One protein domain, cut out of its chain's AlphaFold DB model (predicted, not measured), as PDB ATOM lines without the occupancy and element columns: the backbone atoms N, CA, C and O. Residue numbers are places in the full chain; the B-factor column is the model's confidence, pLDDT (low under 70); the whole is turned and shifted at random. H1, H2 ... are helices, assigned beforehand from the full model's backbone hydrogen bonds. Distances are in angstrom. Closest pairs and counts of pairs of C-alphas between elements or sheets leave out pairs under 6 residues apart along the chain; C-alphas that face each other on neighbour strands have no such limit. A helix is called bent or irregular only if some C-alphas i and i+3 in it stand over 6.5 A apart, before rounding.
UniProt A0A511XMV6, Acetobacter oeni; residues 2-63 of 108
ATOM      1  N   PRO A   2      47.251  -0.215  -2.149       69.75
ATOM      2  CA  PRO A   2      45.878  -0.262  -2.638       69.75
ATOM      3  C   PRO A   2      44.921   0.161  -1.517       69.75
ATOM      4  O   PRO A   2      45.121  -0.214  -0.359       69.75
ATOM      5  N   THR A   3      43.919   0.966  -1.853       73.94
ATOM      6  CA  THR A   3      42.838   1.334  -0.933       73.94
ATOM      7  C   THR A   3      41.752   0.274  -1.044       73.94
ATOM      8  O   THR A   3      41.354  -0.072  -2.154       73.94
ATOM      9  N   ILE A   4      41.293  -0.260   0.086       76.44
ATOM     10  CA  ILE A   4      40.133  -1.154   0.104       76.44
ATOM     11  C   ILE A   4      38.887  -0.274   0.029       76.44
ATOM     12  O   ILE A   4      38.700   0.586   0.887       76.44
ATOM     13  N   GLU A   5      38.061  -0.492  -0.990       83.88
ATOM     14  CA  GLU A   5      36.741   0.123  -1.116       83.88
ATOM     15  C   GLU A   5      35.669  -0.921  -0.788       83.88
ATOM     16  O   GLU A   5      35.727  -2.056  -1.262       83.88
ATOM     17  N   SER A   6      34.712  -0.541   0.056       81.50
ATOM     18  CA  SER A   6      33.591  -1.390   0.484       81.50
ATOM     19  C   SER A   6      32.246  -0.915  -0.065       81.50
ATOM     20  O   SER A   6      31.250  -1.632   0.033       81.50
ATOM     21  N   ASP A   7      32.199   0.296  -0.616       86.69
ATOM     22  CA  ASP A   7      31.011   0.863  -1.230       86.69
ATOM     23  C   ASP A   7      30.796   0.296  -2.641       86.69
ATOM     24  O   ASP A   7      31.409   0.730  -3.618       86.69
ATOM     25  N   LEU A   8      29.880  -0.670  -2.753       83.31
ATOM     26  CA  LEU A   8      29.503  -1.282  -4.031       83.31
ATOM     27  C   LEU A   8      28.862  -0.292  -5.018       83.31
ATOM     28  O   LEU A   8      28.766  -0.606  -6.200       83.31
ATOM     29  N   THR A   9      28.428   0.896  -4.588       88.12
ATOM     30  CA  THR A   9      27.906   1.900  -5.531       88.12
ATOM     31  C   THR A   9      29.003   2.504  -6.408       88.12
ATOM     32  O   THR A   9      28.706   3.019  -7.481       88.12
ATOM     33  N   LYS A  10      30.274   2.362  -6.010       88.19
ATOM     34  CA  LYS A  10      31.447   2.834  -6.760       88.19
ATOM     35  C   LYS A  10      32.008   1.814  -7.745       88.19
ATOM     36  O   LYS A  10      33.104   2.000  -8.267       88.19
ATOM     37  N   LEU A  11      31.293   0.717  -8.002       85.31
ATOM     38  CA  LEU A  11      31.727  -0.285  -8.978       85.31
ATOM     39  C   LEU A  11      32.043   0.338 -10.339       85.31
ATOM     40  O   LEU A  11      33.071   0.010 -10.919       85.31
ATOM     41  N   GLU A  12      31.222   1.285 -10.788       87.62
ATOM     42  CA  GLU A  12      31.417   2.019 -12.046       87.62
ATOM     43  C   GLU A  12      32.733   2.812 -12.100       87.62
ATOM     44  O   GLU A  12      33.305   2.988 -13.173       87.62
ATOM     45  N   ASP A  13      33.247   3.252 -10.948       88.19
ATOM     46  CA  ASP A  13      34.496   4.016 -10.856       88.19
ATOM     47  C   ASP A  13      35.736   3.109 -10.789       88.19
ATOM     48  O   ASP A  13      36.859   3.545 -11.057       88.19
ATOM     49  N   HIS A  14      35.549   1.846 -10.398       84.75
ATOM     50  CA  HIS A  14      36.631   0.896 -10.134       84.75
ATOM     51  C   HIS A  14      36.755  -0.206 -11.185       84.75
ATOM     52  O   HIS A  14      37.846  -0.752 -11.371       84.75
ATOM     53  N   VAL A  15      35.664  -0.552 -11.866       85.69
ATOM     54  CA  VAL A  15      35.632  -1.613 -12.869       85.69
ATOM     55  C   VAL A  15      35.784  -1.010 -14.260       85.69
ATOM     56  O   VAL A  15      35.039  -0.133 -14.680       85.69
ATOM     57  N   HIS A  16      36.745  -1.531 -15.019       88.12
ATOM     58  CA  HIS A  16      36.918  -1.194 -16.431       88.12
ATOM     59  C   HIS A  16      35.895  -1.947 -17.296       88.12
ATOM     60  O   HIS A  16      36.244  -2.914 -17.970       88.12
ATOM     61  N   TRP A  17      34.618  -1.552 -17.253       87.56
ATOM     62  CA  TRP A  17      33.532  -2.247 -17.966       87.56
ATOM     63  C   TRP A  17      33.766  -2.382 -19.476       87.56
ATOM     64  O   TRP A  17      33.401  -3.391 -20.078       87.56
ATOM     65  N   ASP A  18      34.498  -1.447 -20.080       88.56
ATOM     66  CA  ASP A  18      34.873  -1.471 -21.494       88.56
ATOM     67  C   ASP A  18      35.594  -2.767 -21.913       88.56
ATOM     68  O   ASP A  18      35.388  -3.263 -23.023       88.56
ATOM     69  N   VAL A  19      36.384  -3.387 -21.024       89.31
ATOM     70  CA  VAL A  19      37.064  -4.659 -21.340       89.31
ATOM     71  C   VAL A  19      36.147  -5.887 -21.235       89.31
ATOM     72  O   VAL A  19      36.516  -6.986 -21.688       89.31
ATOM     73  N   PHE A  20      34.963  -5.714 -20.649       88.94
ATOM     74  CA  PHE A  20      33.904  -6.714 -20.533       88.94
ATOM     75  C   PHE A  20      32.848  -6.559 -21.631       88.94
ATOM     76  O   PHE A  20      32.343  -7.580 -22.077       88.94
ATOM     77  N   ASP A  21      32.592  -5.353 -22.134       90.56
ATOM     78  CA  ASP A  21      31.489  -5.084 -23.076       90.56
ATOM     79  C   ASP A  21      31.905  -5.085 -24.557       90.56
ATOM     80  O   ASP A  21      31.109  -4.849 -25.468       90.56
ATOM     81  N   GLU A  22      33.175  -5.372 -24.828       90.50
ATOM     82  CA  GLU A  22      33.714  -5.413 -26.182       90.50
ATOM     83  C   GLU A  22      33.312  -6.688 -26.950       90.50
ATOM     84  O   GLU A  22      33.501  -7.816 -26.493       90.50
ATOM     85  N   ALA A  23      32.839  -6.543 -28.189       91.12
ATOM     86  CA  ALA A  23      32.574  -7.691 -29.054       91.12
ATOM     87  C   ALA A  23      33.872  -8.452 -29.419       91.12
ATOM     88  O   ALA A  23      34.903  -7.819 -29.635       91.12
ATOM     89  N   PRO A  24      33.836  -9.789 -29.588       92.06
ATOM     90  CA  PRO A  24      32.660 -10.650 -29.556       92.06
ATOM     91  C   PRO A  24      32.254 -11.033 -28.130       92.06
ATOM     92  O   PRO A  24      33.093 -11.433 -27.322       92.06
ATOM     93  N   MET A  25      30.948 -10.987 -27.867       92.00
ATOM     94  CA  MET A  25      30.345 -11.383 -26.592       92.00
ATOM     95  C   MET A  25      30.087 -12.893 -26.546       92.00
ATOM     96  O   MET A  25      29.779 -13.521 -27.561       92.00
ATOM     97  N   ILE A  26      30.205 -13.481 -25.361       91.25
ATOM     98  CA  ILE A  26      29.891 -14.880 -25.063       91.25
ATOM     99  C   ILE A  26      29.139 -14.967 -23.729       91.25
ATOM    100  O   ILE A  26      29.111 -14.008 -22.962       91.25
ATOM    101  N   SER A  27      28.535 -16.122 -23.444       90.06
ATOM    102  CA  SER A  27      27.967 -16.429 -22.124       90.06
ATOM    103  C   SER A  27      26.779 -15.547 -21.722       90.06
ATOM    104  O   SER A  27      26.532 -15.349 -20.537       90.06
ATOM    105  N   ALA A  28      26.037 -15.021 -22.698       91.88
ATOM    106  CA  ALA A  28      24.793 -14.307 -22.436       91.88
ATOM    107  C   ALA A  28      23.741 -15.240 -21.817       91.88
ATOM    108  O   ALA A  28      23.641 -16.413 -22.185       91.88
ATOM    109  N   ILE A  29      22.933 -14.695 -20.908       92.81
ATOM    110  CA  ILE A  29      21.785 -15.368 -20.295       92.81
ATOM    111  C   ILE A  29      20.580 -14.423 -20.427       92.81
ATOM    112  O   ILE A  29      20.302 -13.642 -19.513       92.81
ATOM    113  N   PRO A  30      19.871 -14.459 -21.575       91.19
ATOM    114  CA  PRO A  30      18.771 -13.535 -21.856       91.19
ATOM    115  C   PRO A  30      17.647 -13.573 -20.814       91.19
ATOM    116  O   PRO A  30      17.095 -12.527 -20.489       91.19
ATOM    117  N   ASP A  31      17.370 -14.746 -20.237       89.44
ATOM    118  CA  ASP A  31      16.295 -14.962 -19.256       89.44
ATOM    119  C   ASP A  31      16.422 -14.090 -17.996       89.44
ATOM    120  O   ASP A  31      15.424 -13.801 -17.340       89.44
ATOM    121  N   ILE A  32      17.643 -13.662 -17.660       90.19
ATOM    122  CA  ILE A  32      17.933 -12.788 -16.513       90.19
ATOM    123  C   ILE A  32      18.468 -11.415 -16.940       90.19
ATOM    124  O   ILE A  32      18.976 -10.665 -16.111       90.19
ATOM    125  N   GLY A  33      18.408 -11.096 -18.237       91.06
ATOM    126  CA  GLY A  33      18.933  -9.846 -18.789       91.06
ATOM    127  C   GLY A  33      20.462  -9.735 -18.798       91.06
ATOM    128  O   GLY A  33      20.983  -8.644 -19.011       91.06
ATOM    129  N   TYR A  34      21.203 -10.829 -18.588       90.81
ATOM    130  CA  TYR A  34      22.666 -10.799 -18.626       90.81
ATOM    131  C   TYR A  34      23.159 -10.838 -20.077       90.81
ATOM    132  O   TYR A  34      23.046 -11.860 -20.758       90.81
ATOM    133  N   ALA A  35      23.731  -9.727 -20.547       90.94
ATOM    134  CA  ALA A  35      24.195  -9.560 -21.928       90.94
ATOM    135  C   ALA A  35      25.413 -10.433 -22.294       90.94
ATOM    136  O   ALA A  35      25.770 -10.544 -23.468       90.94
ATOM    137  N   GLY A  36      26.023 -11.089 -21.306       90.50
ATOM    138  CA  GLY A  36      27.248 -11.853 -21.475       90.50
ATOM    139  C   GLY A  36      28.479 -10.992 -21.241       90.50
ATOM    140  O   GLY A  36      28.411  -9.921 -20.651       90.50
ATOM    141  N   VAL A  37      29.620 -11.487 -21.697       90.38
ATOM    142  CA  VAL A  37      30.912 -10.829 -21.523       90.38
ATOM    143  C   VAL A  37      31.772 -11.018 -22.764       90.38
ATOM    144  O   VAL A  37      31.661 -12.027 -23.460       90.38
ATOM    145  N   CYS A  38      32.674 -10.084 -23.030       91.38
ATOM    146  CA  CYS A  38      33.666 -10.169 -24.085       91.38
ATOM    147  C   CYS A  38      34.434 -11.489 -23.976       91.38
ATOM    148  O   CYS A  38      34.903 -11.864 -22.901       91.38
ATOM    149  N   LYS A  39      34.624 -12.184 -25.095       89.88
ATOM    150  CA  LYS A  39      35.369 -13.446 -25.175       89.88
ATOM    151  C   LYS A  39      36.864 -13.282 -24.878       89.88
ATOM    152  O   LYS A  39      37.527 -14.253 -24.517       89.88
ATOM    153  N   TRP A  40      37.421 -12.089 -25.074       89.00
ATOM    154  CA  TRP A  40      38.856 -11.841 -24.952       89.00
ATOM    155  C   TRP A  40      39.246 -11.434 -23.535       89.00
ATOM    156  O   TRP A  40      38.645 -10.545 -22.938       89.00
ATOM    157  N   TYR A  41      40.305 -12.048 -23.017       87.06
ATOM    158  CA  TYR A  41      40.796 -11.798 -21.658       87.06
ATOM    159  C   TYR A  41      42.324 -11.679 -21.568       87.06
ATOM    160  O   TYR A  41      42.832 -11.240 -20.544       87.06
ATOM    161  N   HIS A  42      43.060 -12.014 -22.630       90.38
ATOM    162  CA  HIS A  42      44.520 -11.903 -22.670       90.38
ATOM    163  C   HIS A  42      44.987 -10.511 -23.097       90.38
ATOM    164  O   HIS A  42      44.293  -9.808 -23.834       90.38
ATOM    165  N   ASN A  43      46.195 -10.149 -22.665       92.31
ATOM    166  CA  ASN A  43      46.902  -8.967 -23.148       92.31
ATOM    167  C   ASN A  43      47.257  -9.110 -24.633       92.31
ATOM    168  O   ASN A  43      47.547 -10.208 -25.112       92.31
ATOM    169  N   MET A  44      47.299  -7.989 -25.346       89.94
ATOM    170  CA  MET A  44      47.767  -7.919 -26.731       89.94
ATOM    171  C   MET A  44      48.849  -6.853 -26.875       89.94
ATOM    172  O   MET A  44      48.773  -5.823 -26.226       89.94
ATOM    173  N   ALA A  45      49.830  -7.044 -27.758       92.12
ATOM    174  CA  ALA A  45      50.858  -6.022 -27.990       92.12
ATOM    175  C   ALA A  45      50.285  -4.716 -28.576       92.12
ATOM    176  O   ALA A  45      50.821  -3.641 -28.333       92.12
ATOM    177  N   THR A  46      49.201  -4.817 -29.348       87.50
ATOM    178  CA  THR A  46      48.442  -3.688 -29.894       87.50
ATOM    179  C   THR A  46      46.957  -4.057 -29.973       87.50
ATOM    180  O   THR A  46      46.631  -5.246 -30.090       87.50
ATOM    181  N   PRO A  47      46.044  -3.075 -29.929       88.94
ATOM    182  CA  PRO A  47      46.278  -1.649 -29.661       88.94
ATOM    183  C   PRO A  47      46.583  -1.360 -28.167       88.94
ATOM    184  O   PRO A  47      46.403  -2.259 -27.337       88.94
ATOM    185  N   PRO A  48      47.094  -0.159 -27.810       90.00
ATOM    186  CA  PRO A  48      47.574   0.158 -26.457       90.00
ATOM    187  C   PRO A  48      46.586  -0.157 -25.326       90.00
ATOM    188  O   PRO A  48      46.972  -0.663 -24.274       90.00
ATOM    189  N   GLU A  49      45.295   0.066 -25.550       86.06
ATOM    190  CA  GLU A  49      44.224  -0.182 -24.587       86.06
ATOM    191  C   GLU A  49      44.071  -1.666 -24.203       86.06
ATOM    192  O   GLU A  49      43.639  -1.962 -23.084       86.06
ATOM    193  N   ARG A  50      44.499  -2.595 -25.076       89.06
ATOM    194  CA  ARG A  50      44.466  -4.050 -24.850       89.06
ATOM    195  C   ARG A  50      45.772  -4.612 -24.268       89.06
ATOM    196  O   ARG A  50      45.815  -5.799 -23.936       89.06
ATOM    197  N   MET A  51      46.820  -3.801 -24.088       92.69
ATOM    198  CA  MET A  51      48.122  -4.266 -23.573       92.69
ATOM    199  C   MET A  51      48.086  -4.772 -22.133       92.69
ATOM    200  O   MET A  51      48.892  -5.623 -21.767       92.69
ATOM    201  N   THR A  52      47.137  -4.293 -21.332       90.06
ATOM    202  CA  THR A  52      46.957  -4.699 -19.931       90.06
ATOM    203  C   THR A  52      45.552  -5.238 -19.676       90.06
ATOM    204  O   THR A  52      45.026  -5.110 -18.570       90.06
ATOM    205  N   ARG A  53      44.906  -5.796 -20.708       90.12
ATOM    206  CA  ARG A  53      43.535  -6.303 -20.629       90.12
ATOM    207  C   ARG A  53      43.346  -7.307 -19.497       90.12
ATOM    208  O   ARG A  53      42.382  -7.166 -18.758       90.12
ATOM    209  N   SER A  54      44.229  -8.294 -19.352       87.88
ATOM    210  CA  SER A  54      44.077  -9.330 -18.324       87.88
ATOM    211  C   SER A  54      44.065  -8.723 -16.926       87.88
ATOM    212  O   SER A  54      43.201  -9.061 -16.127       87.88
ATOM    213  N   ALA A  55      44.948  -7.755 -16.672       85.69
ATOM    214  CA  ALA A  55      45.004  -7.031 -15.408       85.69
ATOM    215  C   ALA A  55      43.759  -6.157 -15.178       85.69
ATOM    216  O   ALA A  55      43.223  -6.147 -14.078       85.69
ATOM    217  N   LYS A  56      43.263  -5.459 -16.209       86.56
ATOM    218  CA  LYS A  56      42.046  -4.626 -16.117       86.56
ATOM    219  C   LYS A  56      40.764  -5.444 -15.945       86.56
ATOM    220  O   LYS A  56      39.832  -4.995 -15.290       86.56
ATOM    221  N   ARG A  57      40.706  -6.630 -16.557       83.00
ATOM    222  CA  ARG A  57      39.546  -7.532 -16.534       83.00
ATOM    223  C   ARG A  57      39.436  -8.313 -15.224       83.00
ATOM    224  O   ARG A  57      38.410  -8.928 -14.951       83.00
ATOM    225  N   MET A  58      40.475  -8.314 -14.401       66.94
ATOM    226  CA  MET A  58      40.402  -8.875 -13.060       66.94
ATOM    227  C   MET A  58      39.633  -7.918 -12.144       66.94
ATOM    228  O   MET A  58      40.216  -7.204 -11.336       66.94
ATOM    229  N   ALA A  59      38.303  -7.926 -12.246       61.47
ATOM    230  CA  ALA A  59      37.441  -7.477 -11.158       61.47
ATOM    231  C   ALA A  59      37.434  -8.573 -10.075       61.47
ATOM    232  O   ALA A  59      36.457  -9.297  -9.890       61.47
ATOM    233  N   GLU A  60      38.582  -8.781  -9.425       59.75
ATOM    234  CA  GLU A  60      38.673  -9.683  -8.281       59.75
ATOM    235  C   GLU A  60      38.055  -8.999  -7.065       59.75
ATOM    236  O   GLU A  60      38.623  -8.079  -6.476       59.75
ATOM    237  N   PHE A  61      36.875  -9.467  -6.670       64.56
ATOM    238  CA  PHE A  61      36.302  -9.115  -5.382       64.56
ATOM    239  C   PHE A  61      37.036  -9.885  -4.292       64.56
ATOM    240  O   PHE A  61      36.860 -11.096  -4.141       64.56
ATOM    241  N   LEU A  62      37.857  -9.183  -3.510       63.34
ATOM    242  CA  LEU A  62      38.435  -9.763  -2.307       63.34
ATOM    243  C   LEU A  62      37.335  -9.897  -1.249       63.34
ATOM    244  O   LEU A  62      36.963  -8.934  -0.582       63.34
ATOM    245  N   VAL A  63      36.814 -11.110  -1.087       62.59
ATOM    246  CA  VAL A  63      35.841 -11.412  -0.036       62.59
ATOM    247  C   VAL A  63      36.591 -11.705   1.260       62.59
ATOM    248  O   VAL A  63      37.147 -12.788   1.437       62.59
TER     249      VAL A  63
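AT A GLANCE: This is residues 2 to 63 of the 108 residues of a protein of Acetobacter oeni (UniProt A0A511XMV6). A loosely folded chain with little regular structure: the short helices H2 and H3 touch in the middle, H1 lies apart towards the end where both printed ends lie, and residues 29 to 34 stick out as the tip of a long loop. Of 62 printed residues, 16 are in three named helices, H1, H2 and H3 in chain order, with no named strand; the class is all helix. The whole is loose, with a radius of gyration of the C-alphas of 13.2 A and spans of 36 by 31 by 18 A.

HOW THE PARTS SIT: H1, residues 8 to 14, is apart from H2, residues 18 to 21, and from H3, residues 53 to 57. H2 and H3 touch, their closest C-alphas, of Val 19 and Arg 57, being 6.1 A apart. Residues 25 to 26 pair antiparallel with residues 37 to 38. In H3 the O i to N i+4 pair is within hydrogen-bond range; H1 has 1 of 3, beside 3 of 4 O i to N i+3 pairs, and H2 is too short for an O i to N i+4 pair.

IN THESE COORDINATES: H1 begins at C-alpha 8 (29.503, -1.282, -4.031), is 9.6 A long and is irregular, C-alphas 9 and 12 being 7.4 A apart. H2 is 5.2 A long; H3, 5.8 A, ends at C-alpha 57 (39.546, -7.532, -16.534).

THE WHOLE: The C-alphas farthest apart, of Pro 2 and Asp 31, are 37.0 A apart. The printed part has no cut; H1 to H2 is a tight link, H2 to H3 a long one of 31 residues. Residue 2 and residues 58 to 63 have pLDDT under 70.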